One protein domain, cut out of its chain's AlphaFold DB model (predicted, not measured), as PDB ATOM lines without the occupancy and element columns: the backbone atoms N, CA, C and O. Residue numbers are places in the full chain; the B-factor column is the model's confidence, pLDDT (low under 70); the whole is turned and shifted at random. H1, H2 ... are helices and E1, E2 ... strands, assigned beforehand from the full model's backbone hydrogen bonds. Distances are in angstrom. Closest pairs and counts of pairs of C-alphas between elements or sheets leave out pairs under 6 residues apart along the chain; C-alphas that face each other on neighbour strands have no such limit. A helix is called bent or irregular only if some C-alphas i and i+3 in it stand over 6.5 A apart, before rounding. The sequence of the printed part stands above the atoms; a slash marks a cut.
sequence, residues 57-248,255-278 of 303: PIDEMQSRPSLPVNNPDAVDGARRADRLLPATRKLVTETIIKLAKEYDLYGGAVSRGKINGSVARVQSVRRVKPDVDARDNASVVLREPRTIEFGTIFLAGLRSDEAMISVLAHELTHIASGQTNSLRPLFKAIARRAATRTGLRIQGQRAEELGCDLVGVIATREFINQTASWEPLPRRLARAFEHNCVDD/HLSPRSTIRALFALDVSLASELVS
ATOM      1  N   PRO A  57     196.119 161.616 156.826       96.00
ATOM      2  CA  PRO A  57     196.905 161.933 155.634       96.00
ATOM      3  C   PRO A  57     198.249 162.585 155.977       96.00
ATOM      4  O   PRO A  57     198.351 163.308 156.971       96.00
ATOM      5  N   ILE A  58     199.280 162.345 155.164       94.12
ATOM      6  CA  ILE A  58     200.635 162.837 155.451       94.12
ATOM      7  C   ILE A  58     200.727 164.372 155.419       94.12
ATOM      8  O   ILE A  58     201.370 164.962 156.280       94.12
ATOM      9  N   ASP A  59     200.007 165.040 154.519       94.62
ATOM     10  CA  ASP A  59     199.934 166.506 154.454       94.62
ATOM     11  C   ASP A  59     199.269 167.108 155.706       94.62
ATOM     12  O   ASP A  59     199.725 168.119 156.255       94.62
ATOM     13  N   GLU A  60     198.245 166.440 156.241       95.56
ATOM     14  CA  GLU A  60     197.643 166.799 157.525       95.56
ATOM     15  C   GLU A  60     198.654 166.644 158.674       95.56
ATOM     16  O   GLU A  60     198.762 167.547 159.509       95.56
ATOM     17  N   MET A  61     199.437 165.558 158.709       95.06
ATOM     18  CA  MET A  61     200.494 165.374 159.718       95.06
ATOM     19  C   MET A  61     201.573 166.463 159.624       95.06
ATOM     20  O   MET A  61     201.976 167.018 160.648       95.06
ATOM     21  N   GLN A  62     201.991 166.825 158.409       92.75
ATOM     22  CA  GLN A  62     202.998 167.863 158.145       92.75
ATOM     23  C   GLN A  62     202.558 169.251 158.611       92.75
ATOM     24  O   GLN A  62     203.367 170.035 159.122       92.75
ATOM     25  N   SER A  63     201.266 169.552 158.468       94.31
ATOM     26  CA  SER A  63     200.683 170.825 158.900       94.31
ATOM     27  C   SER A  63     200.638 170.993 160.427       94.31
ATOM     28  O   SER A  63     200.490 172.110 160.928       94.31
ATOM     29  N   ARG A  64     200.781 169.897 161.183       94.31
ATOM     30  CA  ARG A  64     200.658 169.875 162.643       94.31
ATOM     31  C   ARG A  64     202.017 169.968 163.337       94.31
ATOM     32  O   ARG A  64     203.027 169.490 162.811       94.31
ATOM     33  N   PRO A  65     202.077 170.566 164.540       93.62
ATOM     34  CA  PRO A  65     203.282 170.507 165.357       93.62
ATOM     35  C   PRO A  65     203.569 169.063 165.793       93.62
ATOM     36  O   PRO A  65     202.650 168.257 165.948       93.62
ATOM     37  N   SER A  66     204.843 168.754 166.038       92.31
ATOM     38  CA  SER A  66     205.221 167.486 166.665       92.31
ATOM     39  C   SER A  66     204.552 167.327 168.026       92.31
ATOM     40  O   SER A  66     204.337 168.298 168.756       92.31
ATOM     41  N   LEU A  67     204.276 166.080 168.394       95.50
ATOM     42  CA  LEU A  67     203.749 165.745 169.709       95.50
ATOM     43  C   LEU A  67     204.905 165.454 170.677       95.50
ATOM     44  O   LEU A  67     205.929 164.910 170.259       95.50
ATOM     45  N   PRO A  68     204.775 165.766 171.974       96.38
ATOM     46  CA  PRO A  68     205.760 165.321 172.950       96.38
ATOM     47  C   PRO A  68     205.757 163.787 173.049       96.38
ATOM     48  O   PRO A  68     204.727 163.146 172.844       96.38
ATOM     49  N   VAL A  69     206.897 163.188 173.412       95.00
ATOM     50  CA  VAL A  69     207.058 161.716 173.492       95.00
ATOM     51  C   VAL A  69     206.083 161.022 174.448       95.00
ATOM     52  O   VAL A  69     205.845 159.827 174.319       95.00
ATOM     53  N   ASN A  70     205.529 161.752 175.419       96.69
ATOM     54  CA  ASN A  70     204.565 161.252 176.399       96.69
ATOM     55  C   ASN A  70     203.103 161.557 176.028       96.69
ATOM     56  O   ASN A  70     202.214 161.321 176.847       96.69
ATOM     57  N   ASN A  71     202.842 162.098 174.834       97.94
ATOM     58  CA  ASN A  71     201.483 162.265 174.338       97.94
ATOM     59  C   ASN A  71     200.781 160.889 174.272       97.94
ATOM     60  O   ASN A  71     201.384 159.949 173.749       97.94
ATOM     61  N   PRO A  72     199.534 160.750 174.767       98.12
ATOM     62  CA  PRO A  72     198.843 159.459 174.810       98.12
ATOM     63  C   PRO A  72     198.756 158.752 173.452       98.12
ATOM     64  O   PRO A  72     199.077 157.569 173.371       98.12
ATOM     65  N   ASP A  73     198.427 159.479 172.382       97.00
ATOM     66  CA  ASP A  73     198.277 158.900 171.042       97.00
ATOM     67  C   ASP A  73     199.626 158.422 170.488       97.00
ATOM     68  O   ASP A  73     199.720 157.348 169.890       97.00
ATOM     69  N   ALA A  74     200.698 159.185 170.731       97.31
ATOM     70  CA  ALA A  74     202.052 158.795 170.343       97.31
ATOM     71  C   ALA A  74     202.541 157.569 171.137       97.31
ATOM     72  O   ALA A  74     203.169 156.674 170.568       97.31
ATOM     73  N   VAL A  75     202.230 157.494 172.436       98.19
ATOM     74  CA  VAL A  75     202.558 156.344 173.296       98.19
ATOM     75  C   VAL A  75     201.809 155.091 172.846       98.19
ATOM     76  O   VAL A  75     202.407 154.015 172.769       98.19
ATOM     77  N   ASP A  76     200.526 155.211 172.519       98.06
ATOM     78  CA  ASP A  76     199.727 154.090 172.028       98.06
ATOM     79  C   ASP A  76     200.201 153.623 170.647       98.06
ATOM     80  O   ASP A  76     200.336 152.417 170.420       98.06
ATOM     81  N   GLY A  77     200.555 154.557 169.758       97.94
ATOM     82  CA  GLY A  77     201.213 154.254 168.488       97.94
ATOM     83  C   GLY A  77     202.543 153.521 168.676       97.94
ATOM     84  O   GLY A  77     202.769 152.490 168.043       97.94
ATOM     85  N   ALA A  78     203.397 153.976 169.597       98.12
ATOM     86  CA  ALA A  78     204.673 153.326 169.906       98.12
ATOM     87  C   ALA A  78     204.480 151.891 170.424       98.12
ATOM     88  O   ALA A  78     205.120 150.956 169.941       98.12
ATOM     89  N   ARG A  79     203.543 151.691 171.361       98.38
ATOM     90  CA  ARG A  79     203.198 150.362 171.893       98.38
ATOM     91  C   ARG A  79     202.668 149.437 170.805       98.38
ATOM     92  O   ARG A  79     203.021 148.257 170.782       98.38
ATOM     93  N   ARG A  80     201.831 149.959 169.901       98.44
ATOM     94  CA  ARG A  80     201.348 149.224 168.726       98.44
ATOM     95  C   ARG A  80     202.521 148.797 167.845       98.44
ATOM     96  O   ARG A  80     202.607 147.621 167.497       98.44
ATOM     97  N   ALA A  81     203.431 149.718 167.540       98.50
ATOM     98  CA  ALA A  81     204.600 149.460 166.710       98.50
ATOM     99  C   ALA A  81     205.502 148.367 167.312       98.50
ATOM    100  O   ALA A  81     205.809 147.379 166.643       98.50
ATOM    101  N   ASP A  82     205.843 148.478 168.599       97.81
ATOM    102  CA  ASP A  82     206.653 147.482 169.311       97.81
ATOM    103  C   ASP A  82     205.978 146.103 169.358       97.81
ATOM    104  O   ASP A  82     206.628 145.077 169.136       97.81
ATOM    105  N   ARG A  83     204.660 146.059 169.597       98.12
ATOM    106  CA  ARG A  83     203.878 144.813 169.604       98.12
ATOM    107  C   ARG A  83     203.884 144.119 168.240       98.12
ATOM    108  O   ARG A  83     203.946 142.892 168.187       98.12
ATOM    109  N   LEU A  84     203.786 144.883 167.150       98.62
ATOM    110  CA  LEU A  84     203.667 144.348 165.789       98.62
ATOM    111  C   LEU A  84     205.022 144.012 165.158       98.62
ATOM    112  O   LEU A  84     205.092 143.108 164.325       98.62
ATOM    113  N   LEU A  85     206.107 144.660 165.591       98.44
ATOM    114  CA  LEU A  85     207.450 144.491 165.030       98.44
ATOM    115  C   LEU A  85     207.884 143.015 164.853       98.44
ATOM    116  O   LEU A  85     208.416 142.683 163.788       98.44
ATOM    117  N   PRO A  86     207.677 142.084 165.810       97.88
ATOM    118  CA  PRO A  86     208.025 140.678 165.607       97.88
ATOM    119  C   PRO A  86     207.290 140.025 164.431       97.88
ATOM    120  O   PRO A  86     207.927 139.320 163.645       97.88
ATOM    121  N   ALA A  87     205.987 140.280 164.291       98.19
ATOM    122  CA  ALA A  87     205.186 139.759 163.188       98.19
ATOM    123  C   ALA A  87     205.615 140.395 161.860       98.19
ATOM    124  O   ALA A  87     205.864 139.680 160.888       98.19
ATOM    125  N   THR A  88     205.819 141.716 161.833       98.62
ATOM    126  CA  THR A  88     206.238 142.432 160.622       98.62
ATOM    127  C   THR A  88     207.588 141.945 160.098       98.62
ATOM    128  O   THR A  88     207.735 141.728 158.898       98.62
ATOM    129  N   ARG A  89     208.569 141.661 160.968       98.31
ATOM    130  CA  ARG A  89     209.869 141.094 160.546       98.31
ATOM    131  C   ARG A  89     209.725 139.771 159.792       98.31
ATOM    132  O   ARG A  89     210.450 139.534 158.819       98.31
ATOM    133  N   LYS A  90     208.803 138.910 160.232       97.94
ATOM    134  CA  LYS A  90     208.486 137.649 159.548       97.94
ATOM    135  C   LYS A  90     207.842 137.923 158.185       97.94
ATOM    136  O   LYS A  90     208.347 137.431 157.179       97.94
ATOM    137  N   LEU A  91     206.813 138.768 158.147       98.50
ATOM    138  CA  LEU A  91     206.079 139.104 156.921       98.50
ATOM    139  C   LEU A  91     206.977 139.753 155.855       98.50
ATOM    140  O   LEU A  91     206.921 139.374 154.686       98.50
ATOM    141  N   VAL A  92     207.865 140.670 156.249       98.44
ATOM    142  CA  VAL A  92     208.845 141.311 155.351       98.44
ATOM    143  C   VAL A  92     209.816 140.287 154.773       98.44
ATOM    144  O   VAL A  92     210.069 140.276 153.570       98.44
ATOM    145  N   THR A  93     210.335 139.388 155.613       97.25
ATOM    146  CA  THR A  93     211.236 138.306 155.184       97.25
ATOM    147  C   THR A  93     210.578 137.434 154.112       97.25
ATOM    148  O   THR A  93     211.170 137.174 153.062       97.25
ATOM    149  N   GLU A  94     209.341 137.003 154.363       97.44
ATOM    150  CA  GLU A  94     208.563 136.171 153.442       97.44
ATOM    151  C   GLU A  94     208.251 136.917 152.138       97.44
ATOM    152  O   GLU A  94     208.432 136.366 151.050       97.44
ATOM    153  N   THR A  95     207.880 138.195 152.238       97.56
ATOM    154  CA  THR A  95     207.545 139.052 151.093       97.56
ATOM    155  C   THR A  95     208.752 139.320 150.197       97.56
ATOM    156  O   THR A  95     208.654 139.164 148.980       97.56
ATOM    157  N   ILE A  96     209.922 139.638 150.763       96.81
ATOM    158  CA  ILE A  96     211.157 139.837 149.986       96.81
ATOM    159  C   ILE A  96     211.521 138.559 149.221       96.81
ATOM    160  O   ILE A  96     211.887 138.627 148.047       96.81
ATOM    161  N   ILE A  97     211.401 137.386 149.851       95.38
ATOM    162  CA  ILE A  97     211.666 136.101 149.187       95.38
ATOM    163  C   ILE A  97     210.641 135.842 148.074       95.38
ATOM    164  O   ILE A  97     211.031 135.412 146.986       95.38
ATOM    165  N   LYS A  98     209.350 136.099 148.327       95.62
ATOM    166  CA  LYS A  98     208.258 135.962 147.346       95.62
ATOM    167  C   LYS A  98     208.530 136.823 146.112       95.62
ATOM    168  O   LYS A  98     208.610 136.284 145.012       95.62
ATOM    169  N   LEU A  99     208.787 138.118 146.302       95.19
ATOM    170  CA  LEU A  99     209.093 139.052 145.218       95.19
ATOM    171  C   LEU A  99     210.398 138.686 144.499       95.19
ATOM    172  O   LEU A  99     210.451 138.679 143.273       95.19
ATOM    173  N   ALA A 100     211.455 138.312 145.224       93.50
ATOM    174  CA  ALA A 100     212.705 137.889 144.593       93.50
ATOM    175  C   ALA A 100     212.517 136.657 143.695       93.50
ATOM    176  O   ALA A 100     213.179 136.554 142.666       93.50
ATOM    177  N   LYS A 101     211.625 135.726 144.052       93.75
ATOM    178  CA  LYS A 101     211.263 134.594 143.186       93.75
ATOM    179  C   LYS A 101     210.434 135.043 141.984       93.75
ATOM    180  O   LYS A 101     210.736 134.624 140.875       93.75
ATOM    181  N   GLU A 102     209.437 135.902 142.198       93.38
ATOM    182  CA  GLU A 102     208.569 136.429 141.134       93.38
ATOM    183  C   GLU A 102     209.365 137.145 140.034       93.38
ATOM    184  O   GLU A 102     209.105 136.952 138.850       93.38
ATOM    185  N   TYR A 103     210.382 137.922 140.414       91.50
ATOM    186  CA  TYR A 103     211.250 138.644 139.479       91.50
ATOM    187  C   TYR A 103     212.474 137.837 139.003       91.50
ATOM    188  O   TYR A 103     213.387 138.418 138.419       91.50
ATOM    189  N   ASP A 104     212.519 136.524 139.256       90.62
ATOM    190  CA  ASP A 104     213.629 135.623 138.897       90.62
ATOM    191  C   ASP A 104     215.011 136.074 139.425       90.62
ATOM    192  O   ASP A 104     216.069 135.907 138.820       90.62
ATOM    193  N   LEU A 105     215.020 136.668 140.617       88.06
ATOM    194  CA  LEU A 105     216.222 137.115 141.324       88.06
ATOM    195  C   LEU A 105     216.678 136.119 142.401       88.06
ATOM    196  O   LEU A 105     217.629 136.400 143.125       88.06
ATOM    197  N   TYR A 106     216.038 134.952 142.515       84.38
ATOM    198  CA  TYR A 106     216.330 133.954 143.558       84.38
ATOM    199  C   TYR A 106     217.081 132.699 143.055       84.38
ATOM    200  O   TYR A 106     217.529 131.872 143.859       84.38
ATOM    201  N   GLY A 107     217.247 132.537 141.736       78.94
ATOM    202  CA  GLY A 107     217.790 131.315 141.125       78.94
ATOM    203  C   GLY A 107     219.280 131.051 141.396       78.94
ATOM    204  O   GLY A 107     219.670 129.910 141.636       78.94
ATOM    205  N   GLY A 108     220.118 132.094 141.419       82.06
ATOM    206  CA  GLY A 108     221.575 131.971 141.571       82.06
ATOM    207  C   GLY A 108     222.078 131.977 143.023       82.06
ATOM    208  O   GLY A 108     221.513 132.653 143.883       82.06
ATOM    209  N   ALA A 109     223.195 131.287 143.296       78.25
ATOM    210  CA  ALA A 109     223.801 131.203 144.634       78.25
ATOM    211  C   ALA A 109     224.175 132.579 145.223       78.25
ATOM    212  O   ALA A 109     223.898 132.851 146.390       78.25
ATOM    213  N   VAL A 110     224.735 133.474 144.400       76.75
ATOM    214  CA  VAL A 110     225.083 134.849 144.806       76.75
ATOM    215  C   VAL A 110     223.833 135.638 145.194       76.75
ATOM    216  O   VAL A 110     223.812 136.292 146.237       76.75
ATOM    217  N   SER A 111     222.775 135.564 144.386       82.50
ATOM    218  CA  SER A 111     221.530 136.280 144.663       82.50
ATOM    219  C   SER A 111     220.839 135.734 145.910       82.50
ATOM    220  O   SER A 111     220.427 136.512 146.766       82.50
ATOM    221  N   ARG A 112     220.823 134.409 146.095       85.12
ATOM    222  CA  ARG A 112     220.312 133.773 147.318       85.12
ATOM    223  C   ARG A 112     221.087 134.210 148.561       85.12
ATOM    224  O   ARG A 112     220.472 134.533 149.571       85.12
ATOM    225  N   GLY A 113     222.417 134.294 148.477       87.12
ATOM    226  CA  GLY A 113     223.257 134.825 149.554       87.12
ATOM    227  C   GLY A 113     222.902 136.270 149.927       87.12
ATOM    228  O   GLY A 113     222.764 136.581 151.110       87.12
ATOM    229  N   LYS A 114     222.669 137.141 148.933       90.12
ATOM    230  CA  LYS A 114     222.224 138.531 149.161       90.12
ATOM    231  C   LYS A 114     220.847 138.606 149.822       90.12
ATOM    232  O   LYS A 114     220.671 139.389 150.757       90.12
ATOM    233  N   ILE A 115     219.890 137.790 149.378       89.69
ATOM    234  CA  ILE A 115     218.554 137.735 149.985       89.69
ATOM    235  C   ILE A 115     218.643 137.225 151.426       89.69
ATOM    236  O   ILE A 115     218.134 137.886 152.325       89.69
ATOM    237  N   ASN A 116     219.385 136.147 151.689       88.62
ATOM    238  CA  ASN A 116     219.585 135.629 153.048       88.62
ATOM    239  C   ASN A 116     220.246 136.662 153.978       88.62
ATOM    240  O   ASN A 116     219.835 136.813 155.127       88.62
ATOM    241  N   GLY A 117     221.231 137.418 153.481       91.88
ATOM    242  CA  GLY A 117     221.827 138.527 154.231       91.88
ATOM    243  C   GLY A 117     220.827 139.648 154.536       91.88
ATOM    244  O   GLY A 117     220.858 140.222 155.621       91.88
ATOM    245  N   SER A 118     219.908 139.926 153.607       93.00
ATOM    246  CA  SER A 118     218.825 140.902 153.794       93.00
ATOM    247  C   SER A 118     217.852 140.446 154.885       93.00
ATOM    248  O   SER A 118     217.531 141.214 155.787       93.00
ATOM    249  N   VAL A 119     217.483 139.162 154.880       91.62
ATOM    250  CA  VAL A 119     216.656 138.538 155.924       91.62
ATOM    251  C   VAL A 119     217.318 138.629 157.298       91.62
ATOM    252  O   VAL A 119     216.682 139.040 158.267       91.62
ATOM    253  N   ALA A 120     218.610 138.308 157.396       92.19
ATOM    254  CA  ALA A 120     219.337 138.383 158.663       92.19
ATOM    255  C   ALA A 120     219.342 139.807 159.256       92.19
ATOM    256  O   ALA A 120     219.203 139.965 160.471       92.19
ATOM    257  N   ARG A 121     219.444 140.845 158.410       94.62
ATOM    258  CA  ARG A 121     219.362 142.249 158.845       94.62
ATOM    259  C   ARG A 121     217.988 142.595 159.412       94.62
ATOM    260  O   ARG A 121     217.927 143.105 160.529       94.62
ATOM    261  N   VAL A 122     216.906 142.232 158.720       95.81
ATOM    262  CA  VAL A 122     215.522 142.419 159.210       95.81
ATOM    263  C   VAL A 122     215.339 141.762 160.577       95.81
ATOM    264  O   VAL A 122     214.855 142.381 161.522       95.81
ATOM    265  N   GLN A 123     215.807 140.521 160.727       93.81
ATOM    266  CA  GLN A 123     215.711 139.783 161.988       93.81
ATOM    267  C   GLN A 123     216.565 140.379 163.113       93.81
ATOM    268  O   GLN A 123     216.359 140.030 164.275       93.81
ATOM    269  N   SER A 124     217.502 141.282 162.817       93.25
ATOM    270  CA  SER A 124     218.348 141.946 163.814       93.25
ATOM    271  C   SER A 124     217.704 143.176 164.459       93.25
ATOM    272  O   SER A 124     218.175 143.607 165.511       93.25
ATOM    273  N   VAL A 125     216.597 143.681 163.903       96.12
ATOM    274  CA  VAL A 125     215.837 144.810 164.461       96.12
ATOM    275  C   VAL A 125     215.199 144.413 165.788       96.12
ATOM    276  O   VAL A 125     214.757 143.268 165.948       96.12
ATOM    277  N   ARG A 126     215.235 145.311 166.778       94.88
ATOM    278  CA  ARG A 126     214.867 145.008 168.171       94.88
ATOM    279  C   ARG A 126     213.789 145.907 168.746       94.88
ATOM    280  O   ARG A 126     213.085 145.440 169.631       94.88
ATOM    281  N   ARG A 127     213.700 147.160 168.309       94.44
ATOM    282  CA  ARG A 127     212.823 148.144 168.947       94.44
ATOM    283  C   ARG A 127     212.395 149.244 167.992       94.44
ATOM    284  O   ARG A 127     213.113 149.542 167.032       94.44
ATOM    285  N   VAL A 128     211.285 149.876 168.336       95.62
ATOM    286  CA  VAL A 128     210.873 151.175 167.816       95.62
ATOM    287  C   VAL A 128     211.248 152.251 168.835       95.62
ATOM    288  O   VAL A 128     211.219 152.019 170.044       95.62
ATOM    289  N   LYS A 129     211.671 153.422 168.364       95.75
ATOM    290  CA  LYS A 129     212.007 154.569 169.212       95.75
ATOM    291  C   LYS A 129     211.193 155.782 168.754       95.75
ATOM    292  O   LYS A 129     211.441 156.270 167.655       95.75
ATOM    293  N   PRO A 130     210.264 156.289 169.578       96.25
ATOM    294  CA  PRO A 130     209.609 157.561 169.309       96.25
ATOM    295  C   PRO A 130     210.619 158.712 169.304       96.25
ATOM    296  O   PRO A 130     211.469 158.795 170.194       96.25
ATOM    297  N   ASP A 131     210.492 159.603 168.332       95.50
ATOM    298  CA  ASP A 131     211.325 160.783 168.150       95.50
ATOM    299  C   ASP A 131     210.447 161.988 167.780       95.50
ATOM    300  O   ASP A 131     209.615 161.929 166.877       95.50
ATOM    301  N   VAL A 132     210.590 163.090 168.513       94.75
ATOM    302  CA  VAL A 132     209.818 164.323 168.280       94.75
ATOM    303  C   VAL A 132     210.298 165.030 167.011       94.75
ATOM    304  O   VAL A 132     209.492 165.633 166.293       94.75
ATOM    305  N   ASP A 133     211.593 164.924 166.722       94.19
ATOM    306  CA  ASP A 133     212.250 165.638 165.632       94.19
ATOM    307  C   ASP A 133     212.004 164.955 164.280       94.19
ATOM    308  O   ASP A 133     212.037 165.613 163.243       94.19
ATOM    309  N   ALA A 134     211.656 163.664 164.292       92.19
ATOM    310  CA  ALA A 134     211.285 162.907 163.095       92.19
ATOM    311  C   ALA A 134     209.879 163.246 162.550       92.19
ATOM    312  O   ALA A 134     209.555 162.876 161.427       92.19
ATOM    313  N   ARG A 135     209.047 163.975 163.311       93.44
ATOM    314  CA  ARG A 135     207.730 164.501 162.888       93.44
ATOM    315  C   ARG A 135     206.788 163.463 162.246       93.44
ATOM    316  O   ARG A 135     206.272 162.597 162.947       93.44
ATOM    317  N   ASP A 136     206.469 163.623 160.966       91.25
ATOM    318  CA  ASP A 136     205.576 162.798 160.148       91.25
ATOM    319  C   ASP A 136     206.307 161.629 159.473       91.25
ATOM    320  O   ASP A 136     205.716 160.926 158.664       91.25
ATOM    321  N   ASN A 137     207.577 161.404 159.818       92.69
ATOM    322  CA  ASN A 137     208.430 160.428 159.162       92.69
ATOM    323  C   ASN A 137     208.812 159.256 160.080       92.69
ATOM    324  O   ASN A 137     208.812 159.365 161.312       92.69
ATOM    325  N   ALA A 138     209.165 158.130 159.471       94.06
ATOM    326  CA  ALA A 138     209.890 157.039 160.100       94.06
ATOM    327  C   ALA A 138     211.245 156.900 159.399       94.06
ATOM    328  O   ALA A 138     211.403 157.286 158.248       94.06
ATOM    329  N   SER A 139     212.271 156.450 160.113       92.94
ATOM    330  CA  SER A 139     213.577 156.284 159.485       92.94
ATOM    331  C   SER A 139     214.443 155.256 160.183       92.94
ATOM    332  O   SER A 139     214.259 154.894 161.354       92.94
ATOM    333  N   VAL A 140     215.443 154.795 159.440       90.56
ATOM    334  CA  VAL A 140     216.423 153.823 159.902       90.56
ATOM    335  C   VAL A 140     217.833 154.334 159.658       90.56
ATOM    336  O   VAL A 140     218.263 154.597 158.535       90.56
ATOM    337  N   VAL A 141     218.626 154.410 160.723       83.06
ATOM    338  CA  VAL A 141     220.053 154.700 160.595       83.06
ATOM    339  C   VAL A 141     220.773 153.399 160.257       83.06
ATOM    340  O   VAL A 141     220.965 152.539 161.110       83.06
ATOM    341  N   LEU A 142     221.240 153.240 159.015       80.06
ATOM    342  CA  LEU A 142     221.861 151.983 158.557       80.06
ATOM    343  C   LEU A 142     223.167 151.607 159.282       80.06
ATOM    344  O   LEU A 142     223.655 150.487 159.122       80.06
ATOM    345  N   ARG A 143     223.773 152.526 160.046       75.31
ATOM    346  CA  ARG A 143     224.897 152.221 160.954       75.31
ATOM    347  C   ARG A 143     224.431 151.557 162.254       75.31
ATOM    348  O   ARG A 143     225.172 150.763 162.823       75.31
ATOM    349  N   GLU A 144     223.193 151.818 162.663       70.94
ATOM    350  CA  GLU A 144     222.521 151.232 163.822       70.94
ATOM    351  C   GLU A 144     221.198 150.562 163.401       70.94
ATOM    352  O   GLU A 144     220.121 150.956 163.850       70.94
ATOM    353  N   PRO A 145     221.240 149.499 162.572       82.25
ATOM    354  CA  PRO A 145     220.058 148.912 161.934       82.25
ATOM    355  C   PRO A 145     219.207 148.075 162.905       82.25
ATOM    356  O   PRO A 145     218.614 147.074 162.520       82.25
ATOM    357  N   ARG A 146     219.218 148.405 164.201       91.12
ATOM    358  CA  ARG A 146     218.486 147.698 165.259       91.12
ATOM    359  C   ARG A 146     217.287 148.479 165.789       91.12
ATOM    360  O   ARG A 146     216.472 147.889 166.502       91.12
ATOM    361  N   THR A 147     217.204 149.762 165.456       93.81
ATOM    362  CA  THR A 147     216.152 150.677 165.890       93.81
ATOM    363  C   THR A 147     215.499 151.283 164.658       93.81
ATOM    364  O   THR A 147     216.206 151.659 163.727       93.81
ATOM    365  N   ILE A 148     214.173 151.367 164.671       96.19
ATOM    366  CA  ILE A 148     213.421 152.213 163.744       96.19
ATOM    367  C   ILE A 148     212.985 153.441 164.538       96.19
ATOM    368  O   ILE A 148     212.354 153.295 165.590       96.19
ATOM    369  N   GLU A 149     213.376 154.623 164.083       96.62
ATOM    370  CA  GLU A 149     212.967 155.884 164.692       96.62
ATOM    371  C   GLU A 149     211.654 156.326 164.063       96.62
ATOM    372  O   GLU A 149     211.497 156.288 162.847       96.62
ATOM    373  N   PHE A 150     210.694 156.694 164.900       97.00
ATOM    374  CA  PHE A 150     209.359 157.066 164.463       97.00
ATOM    375  C   PHE A 150     208.990 158.429 165.015       97.00
ATOM    376  O   PHE A 150     208.969 158.634 166.228       97.00
ATOM    377  N   GLY A 151     208.609 159.318 164.115       97.62
ATOM    378  CA  GLY A 151     208.005 160.589 164.432       97.62
ATOM    379  C   GLY A 151     206.782 160.453 165.341       97.62
ATOM    380  O   GLY A 151     205.902 159.620 165.109       97.62
ATOM    381  N   THR A 152     206.699 161.257 166.400       97.69
ATOM    382  CA  THR A 152     205.592 161.162 167.369       97.69
ATOM    383  C   THR A 152     204.228 161.487 166.763       97.69
ATOM    384  O   THR A 152     203.244 160.829 167.106       97.69
ATOM    385  N   ILE A 153     204.147 162.464 165.850       97.00
ATOM    386  CA  ILE A 153     202.897 162.752 165.129       97.00
ATOM    387  C   ILE A 153     202.580 161.632 164.132       97.00
ATOM    388  O   ILE A 153     201.409 161.287 163.981       97.00
ATOM    389  N   PHE A 154     203.597 160.981 163.551       97.12
ATOM    390  CA  PHE A 154     203.378 159.824 162.686       97.12
ATOM    391  C   PHE A 154     202.789 158.631 163.448       97.12
ATOM    392  O   PHE A 154     201.781 158.062 163.035       97.12
ATOM    393  N   LEU A 155     203.343 158.308 164.624       97.69
ATOM    394  CA  LEU A 155     202.815 157.260 165.509       97.69
ATOM    395  C   LEU A 155     201.352 157.507 165.893       97.69
ATOM    396  O   LEU A 155     200.553 156.572 165.889       97.69
ATOM    397  N   ALA A 156     201.001 158.758 166.197       97.50
ATOM    398  CA  ALA A 156     199.627 159.149 166.505       97.50
ATOM    399  C   ALA A 156     198.703 159.097 165.269       97.50
ATOM    400  O   ALA A 156     197.508 158.809 165.385       97.50
ATOM    401  N   GLY A 157     199.244 159.372 164.079       96.75
ATOM    402  CA  GLY A 157     198.521 159.343 162.809       96.75
ATOM    403  C   GLY A 157     198.206 157.935 162.295       96.75
ATOM    404  O   GLY A 157     197.182 157.749 161.634       96.75
ATOM    405  N   LEU A 158     199.036 156.939 162.626       97.00
ATOM    406  CA  LEU A 158     198.888 155.534 162.224       97.00
ATOM    407  C   LEU A 158     198.021 154.756 163.224       97.00
ATOM    408  O   LEU A 158     198.524 154.061 164.109       97.00
ATOM    409  N   ARG A 159     196.698 154.876 163.098       96.31
ATOM    410  CA  ARG A 159     195.737 154.432 164.127       96.31
ATOM    411  C   ARG A 159     195.428 152.935 164.143       96.31
ATOM    412  O   ARG A 159     194.926 152.447 165.156       96.31
ATOM    413  N   SER A 160     195.740 152.203 163.077       97.94
ATOM    414  CA  SER A 160     195.447 150.772 162.963       97.94
ATOM    415  C   SER A 160     196.702 149.899 162.928       97.94
ATOM    416  O   SER A 160     197.816 150.375 162.692       97.94
ATOM    417  N   ASP A 161     196.513 148.594 163.140       98.50
ATOM    418  CA  ASP A 161     197.588 147.610 162.990       98.50
ATOM    419  C   ASP A 161     198.033 147.491 161.528       98.50
ATOM    420  O   ASP A 161     199.227 147.374 161.265       98.50
ATOM    421  N   GLU A 162     197.106 147.582 160.571       98.44
ATOM    422  CA  GLU A 162     197.410 147.539 159.136       98.44
ATOM    423  C   GLU A 162     198.270 148.728 158.689       98.44
ATOM    424  O   GLU A 162     199.283 148.537 158.018       98.44
ATOM    425  N   ALA A 163     197.915 149.944 159.111       98.00
ATOM    426  CA  ALA A 163     198.696 151.141 158.819       98.00
ATOM    427  C   ALA A 163     200.104 151.050 159.425       98.00
ATOM    428  O   ALA A 163     201.101 151.315 158.752       98.00
ATOM    429  N   MET A 164     200.195 150.601 160.682       98.69
ATOM    430  CA  MET A 164     201.468 150.435 161.380       98.69
ATOM    431  C   MET A 164     202.350 149.352 160.746       98.69
ATOM    432  O   MET A 164     203.557 149.542 160.614       98.69
ATOM    433  N   ILE A 165     201.777 148.217 160.331       98.62
ATOM    434  CA  ILE A 165     202.522 147.156 159.638       98.62
ATOM    435  C   ILE A 165     203.061 147.655 158.309       98.62
ATOM    436  O   ILE A 165     204.222 147.369 158.025       98.62
ATOM    437  N   SER A 166     202.265 148.401 157.537       98.56
ATOM    438  CA  SER A 166     202.687 148.954 156.247       98.56
ATOM    439  C   SER A 166     203.974 149.773 156.393       98.56
ATOM    440  O   SER A 166     204.976 149.467 155.745       98.56
ATOM    441  N   VAL A 167     203.998 150.714 157.346       98.25
ATOM    442  CA  VAL A 167     205.162 151.585 157.593       98.25
ATOM    443  C   VAL A 167     206.325 150.828 158.242       98.25
ATOM    444  O   VAL A 167     207.466 150.956 157.811       98.25
ATOM    445  N   LEU A 168     206.076 149.955 159.227       98.62
ATOM    446  CA  LEU A 168     207.142 149.114 159.792       98.62
ATOM    447  C   LEU A 168     207.808 148.250 158.715       98.62
ATOM    448  O   LEU A 168     209.022 148.058 158.731       98.62
ATOM    449  N   ALA A 169     207.024 147.690 157.799       98.75
ATOM    450  CA  ALA A 169     207.532 146.849 156.729       98.75
ATOM    451  C   ALA A 169     208.312 147.650 155.680       98.75
ATOM    452  O   ALA A 169     209.326 147.144 155.189       98.75
ATOM    453  N   HIS A 170     207.893 148.883 155.395       98.38
ATOM    454  CA  HIS A 170     208.653 149.836 154.591       98.38
ATOM    455  C   HIS A 170     210.059 150.047 155.195       98.38
ATOM    456  O   HIS A 170     211.063 149.695 154.573       98.38
ATOM    457  N   GLU A 171     210.148 150.453 156.465       97.81
ATOM    458  CA  GLU A 171     211.430 150.713 157.143       97.81
ATOM    459  C   GLU A 171     212.322 149.469 157.265       97.81
ATOM    460  O   GLU A 171     213.540 149.488 157.041       97.81
ATOM    461  N   LEU A 172     211.716 148.323 157.580       98.38
ATOM    462  CA  LEU A 172     212.428 147.048 157.606       98.38
ATOM    463  C   LEU A 172     212.990 146.678 156.229       98.38
ATOM    464  O   LEU A 172     214.014 145.995 156.164       98.38
ATOM    465  N   THR A 173     212.369 147.125 155.137       98.06
ATOM    466  CA  THR A 173     212.849 146.875 153.773       98.06
ATOM    467  C   THR A 173     214.078 147.724 153.439       98.06
ATOM    468  O   THR A 173     215.022 147.188 152.846       98.06
ATOM    469  N   HIS A 174     214.166 148.967 153.924       96.75
ATOM    470  CA  HIS A 174     215.416 149.739 153.870       96.75
ATOM    471  C   HIS A 174     216.546 149.039 154.634       96.75
ATOM    472  O   HIS A 174     217.644 148.839 154.100       96.75
ATOM    473  N   ILE A 175     216.273 148.553 155.852       96.38
ATOM    474  CA  ILE A 175     217.241 147.758 156.630       96.38
ATOM    475  C   ILE A 175     217.646 146.484 155.872       96.38
ATOM    476  O   ILE A 175     218.824 146.103 155.848       96.38
ATOM    477  N   ALA A 176     216.686 145.825 155.224       96.06
ATOM    478  CA  ALA A 176     216.937 144.651 154.403       96.06
ATOM    479  C   ALA A 176     217.873 144.982 153.233       96.06
ATOM    480  O   ALA A 176     218.830 144.239 153.006       96.06
ATOM    481  N   SER A 177     217.668 146.104 152.536       94.62
ATOM    482  CA  SER A 177     218.559 146.582 151.470       94.62
ATOM    483  C   SER A 177     219.977 146.823 151.999       94.62
ATOM    484  O   SER A 177     220.948 146.255 151.470       94.62
ATOM    485  N   GLY A 178     220.078 147.547 153.118       91.12
ATOM    486  CA  GLY A 178     221.321 147.874 153.811       91.12
ATOM    487  C   GLY A 178     222.276 148.742 152.981       91.12
ATOM    488  O   GLY A 178     222.031 149.040 151.819       91.12
ATOM    489  N   GLN A 179     223.432 149.095 153.551       85.62
ATOM    490  CA  GLN A 179     224.399 150.019 152.919       85.62
ATOM    491  C   GLN A 179     224.941 149.533 151.564       85.62
ATOM    492  O   GLN A 179     225.368 150.326 150.729       85.62
ATOM    493  N   THR A 180     224.946 148.219 151.334       85.38
ATOM    494  CA  THR A 180     225.396 147.622 150.072       85.38
ATOM    495  C   THR A 180     224.307 147.597 148.999       85.38
ATOM    496  O   THR A 180     224.551 147.064 147.914       85.38
ATOM    497  N   ASN A 181     223.111 148.125 149.287       87.94
ATOM    498  CA  ASN A 181     221.961 148.161 148.389       87.94
ATOM    499  C   ASN A 181     221.639 146.776 147.813       87.94
ATOM    500  O   ASN A 181     221.515 146.571 146.600       87.94
ATOM    501  N   SER A 182     221.559 145.783 148.703       91.50
ATOM    502  CA  SER A 182     221.455 144.366 148.336       91.50
ATOM    503  C   SER A 182     220.185 144.059 147.541       91.50
ATOM    504  O   SER A 182     220.196 143.146 146.715       91.50
ATOM    505  N   LEU A 183     219.123 144.843 147.763       95.50
ATOM    506  CA  LEU A 183     217.829 144.720 147.094       95.50
ATOM    507  C   LEU A 183     217.694 145.614 145.852       95.50
ATOM    508  O   LEU A 183     216.694 145.525 145.144       95.50
ATOM    509  N   ARG A 184     218.716 146.402 145.491       95.50
ATOM    510  CA  ARG A 184     218.677 147.292 144.316       95.50
ATOM    511  C   ARG A 184     218.242 146.612 143.009       95.50
ATOM    512  O   ARG A 184     217.496 147.237 142.254       95.50
ATOM    513  N   PRO A 185     218.666 145.370 142.684       94.88
ATOM    514  CA  PRO A 185     218.161 144.685 141.494       94.88
ATOM    515  C   PRO A 185     216.643 144.467 141.532       94.88
ATOM    516  O   PRO A 185     215.989 144.646 140.506       94.88
ATOM    517  N   LEU A 186     216.094 144.140 142.707       95.56
ATOM    518  CA  LEU A 186     214.661 143.947 142.918       95.56
ATOM    519  C   LEU A 186     213.903 145.268 142.756       95.56
ATOM    520  O   LEU A 186     212.990 145.345 141.937       95.56
ATOM    521  N   PHE A 187     214.346 146.329 143.433       97.62
ATOM    522  CA  PHE A 187     213.746 147.665 143.323       97.62
ATOM    523  C   PHE A 187     213.734 148.180 141.882       97.62
ATOM    524  O   PHE A 187     212.722 148.665 141.384       97.62
ATOM    525  N   LYS A 188     214.831 147.979 141.142       97.31
ATOM    526  CA  LYS A 188     214.905 148.341 139.720       97.31
ATOM    527  C   LYS A 188     213.912 147.553 138.860       97.31
ATOM    528  O   LYS A 188     213.381 148.107 137.897       97.31
ATOM    529  N   ALA A 189     213.693 146.272 139.154       96.56
ATOM    530  CA  ALA A 189     212.740 145.443 138.422       96.56
ATOM    531  C   ALA A 189     211.289 145.879 138.694       96.56
ATOM    532  O   ALA A 189     210.532 146.085 137.741       96.56
ATOM    533  N   ILE A 190     210.952 146.126 139.964       97.44
ATOM    534  CA  ILE A 190     209.656 146.671 140.398       97.44
ATOM    535  C   ILE A 190     209.394 148.021 139.722       97.44
ATOM    536  O   ILE A 190     208.392 148.183 139.027       97.44
ATOM    537  N   ALA A 191     210.330 148.966 139.826       97.69
ATOM    538  CA  ALA A 191     210.190 150.299 139.246       97.69
ATOM    539  C   ALA A 191     209.999 150.276 137.726       97.69
ATOM    540  O   ALA A 191     209.174 151.013 137.194       97.69
ATOM    541  N   ARG A 192     210.705 149.393 137.006       97.56
ATOM    542  CA  ARG A 192     210.508 149.213 135.558       97.56
ATOM    543  C   ARG A 192     209.103 148.720 135.226       97.56
ATOM    544  O   ARG A 192     208.501 149.222 134.273       97.56
ATOM    545  N   ARG A 193     208.576 147.759 135.991       96.75
ATOM    546  CA  ARG A 193     207.205 147.263 135.811       96.75
ATOM    547  C   ARG A 193     206.196 148.375 136.097       96.75
ATOM    548  O   ARG A 193     205.350 148.638 135.248       96.75
ATOM    549  N   ALA A 194     206.341 149.086 137.214       97.31
ATOM    550  CA  ALA A 194     205.481 150.212 137.574       97.31
ATOM    551  C   ALA A 194     205.503 151.326 136.518       97.31
ATOM    552  O   ALA A 194     204.445 151.763 136.065       97.31
ATOM    553  N   ALA A 195     206.689 151.738 136.059       97.06
ATOM    554  CA  ALA A 195     206.856 152.760 135.028       97.06
ATOM    555  C   ALA A 195     206.191 152.347 133.708       97.06
ATOM    556  O   ALA A 195     205.514 153.150 133.075       97.06
ATOM    557  N   THR A 196     206.305 151.072 133.324       95.75
ATOM    558  CA  THR A 196     205.644 150.536 132.119       95.75
ATOM    559  C   THR A 196     204.117 150.601 132.225       95.75
ATOM    560  O   THR A 196     203.438 150.858 131.233       95.75
ATOM    561  N   ARG A 197     203.560 150.374 133.419       95.94
ATOM    562  CA  ARG A 197     202.105 150.344 133.638       95.94
ATOM    563  C   ARG A 197     201.486 151.729 133.799       95.94
ATOM    564  O   ARG A 197     200.373 151.961 133.332       95.94
ATOM    565  N   THR A 198     202.213 152.642 134.431       95.94
ATOM    566  CA  THR A 198     201.708 153.966 134.822       95.94
ATOM    567  C   THR A 198     202.186 155.103 133.922       95.94
ATOM    568  O   THR A 198     201.551 156.150 133.889       95.94
ATOM    569  N   GLY A 199     203.297 154.925 133.201       94.94
ATOM    570  CA  GLY A 199     203.984 156.006 132.492       94.94
ATOM    571  C   GLY A 199     204.812 156.928 133.398       94.94
ATOM    572  O   GLY A 199     205.399 157.888 132.906       94.94
ATOM    573  N   LEU A 200     204.888 156.654 134.706       95.25
ATOM    574  CA  LEU A 200     205.663 157.453 135.658       95.25
ATOM    575  C   LEU A 200     207.173 157.241 135.481       95.25
ATOM    576  O   LEU A 200     207.643 156.143 135.171       95.25
ATOM    577  N   ARG A 201     207.963 158.285 135.763       94.94
ATOM    578  CA  ARG A 201     209.427 158.187 135.821       94.94
ATOM    579  C   ARG A 201     209.873 157.710 137.204       94.94
ATOM    580  O   ARG A 201     209.963 158.510 138.133       94.94
ATOM    581  N   ILE A 202     210.195 156.422 137.313       96.62
ATOM    582  CA  ILE A 202     210.549 155.764 138.580       96.62
ATOM    583  C   ILE A 202     211.971 155.202 138.475       96.62
ATOM    584  O   ILE A 202     212.221 154.208 137.791       96.62
ATOM    585  N   GLN A 203     212.929 155.880 139.107       94.44
ATOM    586  CA  GLN A 203     214.354 155.538 139.071       94.44
ATOM    587  C   GLN A 203     215.067 156.066 140.320       94.44
ATOM    588  O   GLN A 203     214.551 156.961 140.978       94.44
ATOM    589  N   GLY A 204     216.276 155.567 140.596       93.75
ATOM    590  CA  GLY A 204     217.063 156.030 141.745       93.75
ATOM    591  C   GLY A 204     216.347 155.737 143.063       93.75
ATOM    592  O   GLY A 204     215.827 154.632 143.216       93.75
ATOM    593  N   GLN A 205     216.300 156.725 143.956       95.12
ATOM    594  CA  GLN A 205     215.662 156.608 145.268       95.12
ATOM    595  C   GLN A 205     214.167 156.288 145.155       95.12
ATOM    596  O   GLN A 205     213.712 155.328 145.758       95.12
ATOM    597  N   ARG A 206     213.442 156.908 144.214       96.50
ATOM    598  CA  ARG A 206     212.015 156.607 143.962       96.50
ATOM    599  C   ARG A 206     211.726 155.138 143.655       96.50
ATOM    600  O   ARG A 206     210.607 154.671 143.839       96.50
ATOM    601  N   ALA A 207     212.702 154.416 143.099       97.50
ATOM    602  CA  ALA A 207     212.564 152.983 142.854       97.50
ATOM    603  C   ALA A 207     212.715 152.157 144.137       97.50
ATOM    604  O   ALA A 207     212.090 151.105 144.248       97.50
ATOM    605  N   GLU A 208     213.571 152.609 145.051       97.44
ATOM    606  CA  GLU A 208     213.743 152.025 146.377       97.44
ATOM    607  C   GLU A 208     212.505 152.272 147.237       97.44
ATOM    608  O   GLU A 208     211.900 151.290 147.655       97.44
ATOM    609  N   GLU A 209     212.056 153.523 147.357       97.50
ATOM    610  CA  GLU A 209     210.855 153.900 148.121       97.50
ATOM    611  C   GLU A 209     209.617 153.113 147.671       97.50
ATOM    612  O   GLU A 209     208.984 152.418 148.462       97.50
ATOM    613  N   LEU A 210     209.346 153.068 146.358       98.25
ATOM    614  CA  LEU A 210     208.234 152.273 145.824       98.25
ATOM    615  C   LEU A 210     208.386 150.770 146.112       98.25
ATOM    616  O   LEU A 210     207.398 150.044 146.243       98.25
ATOM    617  N   GLY A 211     209.624 150.271 146.148       98.19
ATOM    618  CA  GLY A 211     209.915 148.891 146.516       98.19
ATOM    619  C   GLY A 211     209.594 148.614 147.985       98.19
ATOM    620  O   GLY A 211     208.997 147.577 148.279       98.19
ATOM    621  N   CYS A 212     209.958 149.536 148.877       98.38
ATOM    622  CA  CYS A 212     209.636 149.489 150.300       98.38
ATOM    623  C   CYS A 212     208.118 149.545 150.523       98.38
ATOM    624  O   CYS A 212     207.581 148.679 151.217       98.38
ATOM    625  N   ASP A 213     207.416 150.449 149.837       98.44
ATOM    626  CA  ASP A 213     205.953 150.560 149.886       98.44
ATOM    627  C   ASP A 213     205.248 149.292 149.395       98.44
ATOM    628  O   ASP A 213     204.301 148.810 150.021       98.44
ATOM    629  N   LEU A 214     205.724 148.698 148.292       98.56
ATOM    630  CA  LEU A 214     205.158 147.450 147.775       98.56
ATOM    631  C   LEU A 214     205.302 146.314 148.789       98.56
ATOM    632  O   LEU A 214     204.356 145.550 148.999       98.56
ATOM    633  N   VAL A 215     206.470 146.194 149.429       98.56
ATOM    634  CA  VAL A 215     206.669 145.210 150.500       98.56
ATOM    635  C   VAL A 215     205.733 145.501 151.672       98.56
ATOM    636  O   VAL A 215     205.129 144.562 152.192       98.56
ATOM    637  N   GLY A 216     205.568 146.771 152.051       98.50
ATOM    638  CA  GLY A 216     204.677 147.193 153.132       98.50
ATOM    639  C   GLY A 216     203.227 146.782 152.919       98.50
ATOM    640  O   GLY A 216     202.606 146.146 153.780       98.50
ATOM    641  N   VAL A 217     202.707 147.044 151.727       98.19
ATOM    642  CA  VAL A 217     201.334 146.700 151.361       98.19
ATOM    643  C   VAL A 217     201.123 145.187 151.277       98.19
ATOM    644  O   VAL A 217     200.133 144.680 151.809       98.19
ATOM    645  N   ILE A 218     202.049 144.437 150.668       98.38
ATOM    646  CA  ILE A 218     201.934 142.970 150.595       98.38
ATOM    647  C   ILE A 218     202.010 142.361 152.000       98.38
ATOM    648  O   ILE A 218     201.177 141.524 152.344       98.38
ATOM    649  N   ALA A 219     202.949 142.807 152.840       98.50
ATOM    650  CA  ALA A 219     203.061 142.349 154.222       98.50
ATOM    651  C   ALA A 219     201.773 142.625 155.014       98.50
ATOM    652  O   ALA A 219     201.302 141.760 155.753       98.50
ATOM    653  N   THR A 220     201.161 143.794 154.810       98.44
ATOM    654  CA  THR A 220     199.876 144.149 155.424       98.44
ATOM    655  C   THR A 220     198.749 143.237 154.951       98.44
ATOM    656  O   THR A 220     197.965 142.740 155.761       98.44
ATOM    657  N   ARG A 221     198.684 142.942 153.648       97.62
ATOM    658  CA  ARG A 221     197.679 142.025 153.102       97.62
ATOM    659  C   ARG A 221     197.809 140.617 153.684       97.62
ATOM    660  O   ARG A 221     196.795 140.010 154.034       97.62
ATOM    661  N   GLU A 222     199.037 140.123 153.833       97.75
ATOM    662  CA  GLU A 222     199.301 138.819 154.450       97.75
ATOM    663  C   GLU A 222     198.998 138.816 155.957       97.75
ATOM    664  O   GLU A 222     198.481 137.827 156.475       97.75
ATOM    665  N   PHE A 223     199.224 139.925 156.666       98.12
ATOM    666  CA  PHE A 223     198.776 140.071 158.054       98.12
ATOM    667  C   PHE A 223     197.252 139.976 158.182       98.12
ATOM    668  O   PHE A 223     196.748 139.264 159.054       98.12
ATOM    669  N   ILE A 224     196.508 140.648 157.298       97.44
ATOM    670  CA  ILE A 224     195.041 140.574 157.269       97.44
ATOM    671  C   ILE A 224     194.587 139.123 157.056       97.44
ATOM    672  O   ILE A 224     193.691 138.663 157.756       97.44
ATOM    673  N   ASN A 225     195.242 138.372 156.163       95.50
ATOM    674  CA  ASN A 225     194.947 136.949 155.942       95.50
ATOM    675  C   ASN A 225     195.193 136.074 157.184       95.50
ATOM    676  O   ASN A 225     194.539 135.048 157.353       95.50
ATOM    677  N   GLN A 226     196.139 136.460 158.041       95.75
ATOM    678  CA  GLN A 226     196.510 135.714 159.248       95.75
ATOM    679  C   GLN A 226     195.706 136.129 160.488       95.75
ATOM    680  O   GLN A 226     195.847 135.508 161.542       95.75
ATOM    681  N   THR A 227     194.870 137.168 160.390       94.88
ATOM    682  CA  THR A 227     194.150 137.738 161.533       94.88
ATOM    683  C   THR A 227     192.650 137.781 161.284       94.88
ATOM    684  O   THR A 227     192.162 138.451 160.374       94.88
ATOM    685  N   ALA A 228     191.895 137.086 162.136       91.69
ATOM    686  CA  ALA A 228     190.441 137.140 162.104       91.69
ATOM    687  C   ALA A 228     189.947 138.547 162.480       91.69
ATOM    688  O   ALA A 228     190.405 139.132 163.459       91.69
ATOM    689  N   SER A 229     188.997 139.074 161.711       92.50
ATOM    690  CA  SER A 229     188.319 140.338 161.998       92.50
ATOM    691  C   SER A 229     186.901 140.305 161.439       92.50
ATOM    692  O   SER A 229     186.627 139.611 160.461       92.50
ATOM    693  N   TRP A 230     186.010 141.065 162.071       92.69
ATOM    694  CA  TRP A 230     184.665 141.346 161.565       92.69
ATOM    695  C   TRP A 230     184.649 142.523 160.588       92.69
ATOM    696  O   TRP A 230     183.638 142.768 159.933       92.69
ATOM    697  N   GLU A 231     185.745 143.280 160.517       93.31
ATOM    698  CA  GLU A 231     185.858 144.400 159.598       93.31
ATOM    699  C   GLU A 231     186.039 143.901 158.160       93.31
ATOM    700  O   GLU A 231     186.812 142.961 157.933       93.31
ATOM    701  N   PRO A 232     185.379 144.538 157.180       92.06
ATOM    702  CA  PRO A 232     185.479 144.111 155.796       92.06
ATOM    703  C   PRO A 232     186.907 144.251 155.261       92.06
ATOM    704  O   PRO A 232     187.623 145.205 155.592       92.06
ATOM    705  N   LEU A 233     187.315 143.315 154.402       92.12
ATOM    706  CA  LEU A 233     188.660 143.284 153.827       92.12
ATOM    707  C   LEU A 233     189.064 144.619 153.163       92.12
ATOM    708  O   LEU A 233     190.158 145.100 153.462       92.12
ATOM    709  N   PRO A 234     188.224 145.261 152.325       92.56
ATOM    710  CA  PRO A 234     188.569 146.526 151.678       92.56
ATOM    711  C   PRO A 234     188.913 147.624 152.677       92.56
ATOM    712  O   PRO A 234     189.871 148.358 152.464       92.56
ATOM    713  N   ARG A 235     188.177 147.703 153.792       95.06
ATOM    714  CA  ARG A 235     188.435 148.690 154.844       95.06
ATOM    715  C   ARG A 235     189.785 148.450 155.505       95.06
ATOM    716  O   ARG A 235     190.602 149.360 155.588       95.06
ATOM    717  N   ARG A 236     190.052 147.209 155.921       96.50
ATOM    718  CA  ARG A 236     191.334 146.857 156.549       96.50
ATOM    719  C   ARG A 236     192.508 147.109 155.606       96.50
ATOM    720  O   ARG A 236     193.524 147.652 156.023       96.50
ATOM    721  N   LEU A 237     192.359 146.747 154.332       96.06
ATOM    722  CA  LEU A 237     193.389 146.951 153.319       96.06
ATOM    723  C   LEU A 237     193.603 148.439 153.000       96.06
ATOM    724  O   LEU A 237     194.747 148.851 152.824       96.06
ATOM    725  N   ALA A 238     192.540 149.253 152.966       97.06
ATOM    726  CA  ALA A 238     192.626 150.687 152.689       97.06
ATOM    727  C   ALA A 238     193.581 151.404 153.653       97.06
ATOM    728  O   ALA A 238     194.414 152.186 153.198       97.06
ATOM    729  N   ARG A 239     193.558 151.056 154.945       97.81
ATOM    730  CA  ARG A 239     194.420 151.635 155.996       97.81
ATOM    731  C   ARG A 239     195.918 151.604 155.690       97.81
ATOM    732  O   ARG A 239     196.644 152.481 156.149       97.81
ATOM    733  N   ALA A 240     196.382 150.648 154.881       97.31
ATOM    734  CA  ALA A 240     197.777 150.574 154.437       97.31
ATOM    735  C   ALA A 240     198.181 151.718 153.485       97.31
ATOM    736  O   ALA A 240     199.368 151.991 153.330       97.31
ATOM    737  N   PHE A 241     197.201 152.364 152.851       97.38
ATOM    738  CA  PHE A 241     197.374 153.378 151.811       97.38
ATOM    739  C   PHE A 241     196.880 154.765 152.224       97.38
ATOM    740  O   PHE A 241     197.285 155.749 151.617       97.38
ATOM    741  N   GLU A 242     195.991 154.855 153.212       96.69
ATOM    742  CA  GLU A 242     195.238 156.070 153.555       96.69
ATOM    743  C   GLU A 242     196.090 157.293 153.895       96.69
ATOM    744  O   GLU A 242     195.654 158.414 153.641       96.69
ATOM    745  N   HIS A 243     197.309 157.103 154.408       94.56
ATOM    746  CA  HIS A 243     198.244 158.209 154.631       94.56
ATOM    747  C   HIS A 243     198.622 158.928 153.319       94.56
ATOM    748  O   HIS A 243     199.020 160.087 153.354       94.56
ATOM    749  N   ASN A 244     198.420 158.287 152.160       96.44
ATOM    750  CA  ASN A 244     198.608 158.883 150.837       96.44
ATOM    751  C   ASN A 244     197.369 159.616 150.287       96.44
ATOM    752  O   ASN A 244     197.421 160.188 149.196       96.44
ATOM    753  N   CYS A 245     196.238 159.591 150.995       96.69
ATOM    754  CA  CYS A 245     195.008 160.274 150.590       96.69
ATOM    755  C   CYS A 245     195.035 161.750 151.002       96.69
ATOM    756  O   CYS A 245     194.268 162.177 151.864       96.69
ATOM    757  N   VAL A 246     195.946 162.485 150.369       96.12
ATOM    758  CA  VAL A 246     196.262 163.895 150.627       96.12
ATOM    759  C   VAL A 246     195.404 164.850 149.804       96.12
ATOM    760  O   VAL A 246     194.931 164.493 148.714       96.12
ATOM    761  N   ASP A 247     195.270 166.081 150.288       93.94
ATOM    762  CA  ASP A 247     194.768 167.217 149.522       93.94
ATOM    763  C   ASP A 247     195.905 167.839 148.694       93.94
ATOM    764  O   ASP A 247     195.738 168.018 147.477       93.94
ATOM    765  N   ASP A 248     197.073 168.064 149.315       92.19
ATOM    766  CA  ASP A 248     198.296 168.562 148.662       92.19
ATOM    767  C   ASP A 248     199.203 167.412 148.184       92.19
ATOM    768  O   ASP A 248     199.909 166.762 148.955       92.19
ATOM    769  N   HIS A 255     210.975 160.663 146.589       91.75
ATOM    770  CA  HIS A 255     209.677 159.996 146.633       91.75
ATOM    771  C   HIS A 255     208.792 160.369 145.437       91.75
ATOM    772  O   HIS A 255     208.860 161.459 144.857       91.75
ATOM    773  N   LEU A 256     207.917 159.440 145.048       95.69
ATOM    774  CA  LEU A 256     206.762 159.785 144.217       95.69
ATOM    775  C   LEU A 256     205.767 160.608 145.048       95.69
ATOM    776  O   LEU A 256     205.763 160.517 146.271       95.69
ATOM    777  N   SER A 257     204.909 161.390 144.383       96.81
ATOM    778  CA  SER A 257     203.803 162.037 145.098       96.81
ATOM    779  C   SER A 257     202.889 160.976 145.723       96.81
ATOM    780  O   SER A 257     202.752 159.899 145.127       96.81
ATOM    781  N   PRO A 258     202.211 161.251 146.847       96.56
ATOM    782  CA  PRO A 258     201.323 160.283 147.485       96.56
ATOM    783  C   PRO A 258     200.311 159.629 146.528       96.56
ATOM    784  O   PRO A 258     200.167 158.399 146.488       96.56
ATOM    785  N   ARG A 259     199.663 160.411 145.647       96.12
ATOM    786  CA  ARG A 259     198.718 159.858 144.656       96.12
ATOM    787  C   ARG A 259     199.421 159.058 143.556       96.12
ATOM    788  O   ARG A 259     198.829 158.147 142.971       96.12
ATOM    789  N   SER A 260     200.672 159.382 143.239       97.75
ATOM    790  CA  SER A 260     201.485 158.609 142.295       97.75
ATOM    791  C   SER A 260     201.949 157.285 142.901       97.75
ATOM    792  O   SER A 260     201.945 156.275 142.194       97.75
ATOM    793  N   THR A 261     202.271 157.268 144.196       97.81
ATOM    794  CA  THR A 261     202.621 156.067 144.963       97.81
ATOM    795  C   THR A 261     201.462 155.075 144.976       97.81
ATOM    796  O   THR A 261     201.607 153.968 144.455       97.81
ATOM    797  N   ILE A 262     200.273 155.477 145.445       97.31
ATOM    798  CA  ILE A 262     199.099 154.582 145.484       97.31
ATOM    799  C   ILE A 262     198.741 154.038 144.089       97.31
ATOM    800  O   ILE A 262     198.470 152.845 143.924       97.31
ATOM    801  N   ARG A 263     198.835 154.878 143.047       98.00
ATOM    802  CA  ARG A 263     198.622 154.462 141.655       98.00
ATOM    803  C   ARG A 263     199.646 153.426 141.203       98.00
ATOM    804  O   ARG A 263     199.271 152.451 140.553       98.00
ATOM    805  N   ALA A 264     200.924 153.629 141.514       98.12
ATOM    806  CA  ALA A 264     201.983 152.694 141.161       98.12
ATOM    807  C   ALA A 264     201.808 151.343 141.866       98.12
ATOM    808  O   ALA A 264     201.960 150.309 141.214       98.12
ATOM    809  N   LEU A 265     201.420 151.340 143.143       98.19
ATOM    810  CA  LEU A 265     201.183 150.123 143.923       98.19
ATOM    811  C   LEU A 265     200.018 149.298 143.366       98.19
ATOM    812  O   LEU A 265     200.191 148.117 143.069       98.19
ATOM    813  N   PHE A 266     198.866 149.919 143.108       97.75
ATOM    814  CA  PHE A 266     197.732 149.230 142.480       97.75
ATOM    815  C   PHE A 266     197.996 148.812 141.035       97.75
ATOM    816  O   PHE A 266     197.462 147.808 140.567       97.75
ATOM    817  N   ALA A 267     198.828 149.555 140.305       97.31
ATOM    818  CA  ALA A 267     199.253 149.130 138.982       97.31
ATOM    819  C   ALA A 267     200.197 147.922 139.055       97.31
ATOM    820  O   ALA A 267     200.143 147.067 138.176       97.31
ATOM    821  N   LEU A 268     201.067 147.831 140.065       96.50
ATOM    822  CA  LEU A 268     201.960 146.688 140.280       96.50
ATOM    823  C   LEU A 268     201.190 145.423 140.668       96.50
ATOM    824  O   LEU A 268     201.499 144.357 140.132       96.50
ATOM    825  N   ASP A 269     200.163 145.559 141.505       94.06
ATOM    826  CA  ASP A 269     199.298 144.464 141.934       94.06
ATOM    827  C   ASP A 269     197.811 144.832 141.778       94.06
ATOM    828  O   ASP A 269     197.165 145.415 142.651       94.06
ATOM    829  N   VAL A 270     197.255 144.451 140.626       93.00
ATOM    830  CA  VAL A 270     195.854 144.712 140.259       93.00
ATOM    831  C   VAL A 270     194.879 143.886 141.110       93.00
ATOM    832  O   VAL A 270     193.697 144.230 141.208       93.00
ATOM    833  N   SER A 271     195.349 142.816 141.765       91.81
ATOM    834  CA  SER A 271     194.502 142.037 142.672       91.81
ATOM    835  C   SER A 271     194.132 142.856 143.909       91.81
ATOM    836  O   SER A 271     192.955 142.904 144.258       91.81
ATOM    837  N   LEU A 272     195.071 143.637 144.461       91.81
ATOM    838  CA  LEU A 272     194.802 144.570 145.565       91.81
ATOM    839  C   LEU A 272     193.764 145.630 145.177       91.81
ATOM    840  O   LEU A 272     192.836 145.914 145.932       91.81
ATOM    841  N   ALA A 273     193.883 146.183 143.965       92.81
ATOM    842  CA  ALA A 273     192.909 147.138 143.439       92.81
ATOM    843  C   ALA A 273     191.514 146.504 143.292       92.81
ATOM    844  O   ALA A 273     190.496 147.139 143.572       92.81
ATOM    845  N   SER A 274     191.460 145.240 142.866       92.12
ATOM    846  CA  SER A 274     190.211 144.484 142.737       92.12
ATOM    847  C   SER A 274     189.552 144.255 144.094       92.12
ATOM    848  O   SER A 274     188.346 144.464 144.225       92.12
ATOM    849  N   GLU A 275     190.325 143.859 145.103       91.81
ATOM    850  CA  GLU A 275     189.829 143.610 146.459       91.81
ATOM    851  C   GLU A 275     189.189 144.864 147.059       91.81
ATOM    852  O   GLU A 275     188.086 144.775 147.586       91.81
ATOM    853  N   LEU A 276     189.796 146.041 146.878       90.62
ATOM    854  CA  LEU A 276     189.252 147.314 147.371       90.62
ATOM    855  C   LEU A 276     187.912 147.712 146.741       90.62
ATOM    856  O   LEU A 276     187.088 148.355 147.391       90.62
ATOM    857  N   VAL A 277     187.681 147.336 145.483       88.62
ATOM    858  CA  VAL A 277     186.465 147.702 144.737       88.62
ATOM    859  C   VAL A 277     185.357 146.645 144.876       88.62
ATOM    860  O   VAL A 277     184.182 146.954 144.681       88.62
ATOM    861  N   SER A 278     185.694 145.399 145.224       72.19
ATOM    862  CA  SER A 278     184.772 144.256 145.121       72.19
ATOM    863  C   SER A 278     183.579 144.298 146.092       72.19
ATOM    864  O   SER A 278     182.521 143.756 145.765       72.19
TER     865      SER A 278
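Overview. This is residues 57 to 248 and 255 to 278 of the 303 residues of an uncharacterized protein of Acidobacteria bacterium (UniProt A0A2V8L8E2). A small sheet of two strands, E1 and E2, sits at one end of a rounded body of helices whose core is H5 crossed by H7. The bent helix H2 runs from the sheet onto the core and makes a hairpin with H3; H4 sits by the sheet with H1 next to it, H6 and H9 pack on H7 away from the sheet, and H8 packs on H7 with H10 on H8. The printed part has 216 residues, with ten named helices and two named strands in the order H1 H2 H3 E1 E2 H4 H5 H6 H7 H8 H9 H10; the sheet is parallel and the class is mostly helix. The whole is compact, with a radius of gyration of the C-alphas of 16.4 A and spans of 49 by 40 by 35 A.

Along the chain. Find C-alpha 127 at (212.823, 148.144, 168.947), where E1 begins and runs to residue 131; E2 is residues 147 to 151. H2, residues 72 to 102, was assigned as one helix by its hydrogen bonds but is bent: C-alphas 83 and 86 are 7.1 A apart. Its arms are H2a, residues 72 to 83, and H2b, residues 86 to 102, 24.8 A long. Look for H3 at residues 109 to 124, H5 at 161 to 177, 23.9 A long, H6 at 184 to 198, and H7 at 205 to 226, 31.6 A long. H1 is residues 58 to 63, H4 152 to 157, H8 233 to 238, H9 258 to 268, and H10 270 to 278, ending at (184.772, 144.256, 145.121).

Arrangement. At the sheet, N 129 and O 148 are within hydrogen-bond range, 2.9 A apart. H2a touches H4 with residues 73 to 78 alone, the C-alphas of Gly 77 and Leu 155 being closest at 4.5 A. H1 and H4 only just touch, with 3 pairs of C-alphas within 8 A, closest Met 61 and Ile 153. H7 is the hub; it touches H5 at a steep tilt of 46 degrees, closest C-alphas Ser 166 and Gly 216, 4.1 A. The hairpin H2b and H3 has a shallow tilt of 16 degrees. H6 is about perpendicular to H7 at 88 degrees. Every O i to N i+4 pair is within hydrogen-bond range in the helices and arms other than H2b, with 12 of 13.

Size, cuts and confidence. The farthest C-alphas, Pro 65 and Ala 109, are 48.9 A apart. Residues 249 to 254 are not printed; C-alphas 248 and 255 are 14.4 A apart. The link E1 to E2 is long. No printed residue is under 70 in pLDDT.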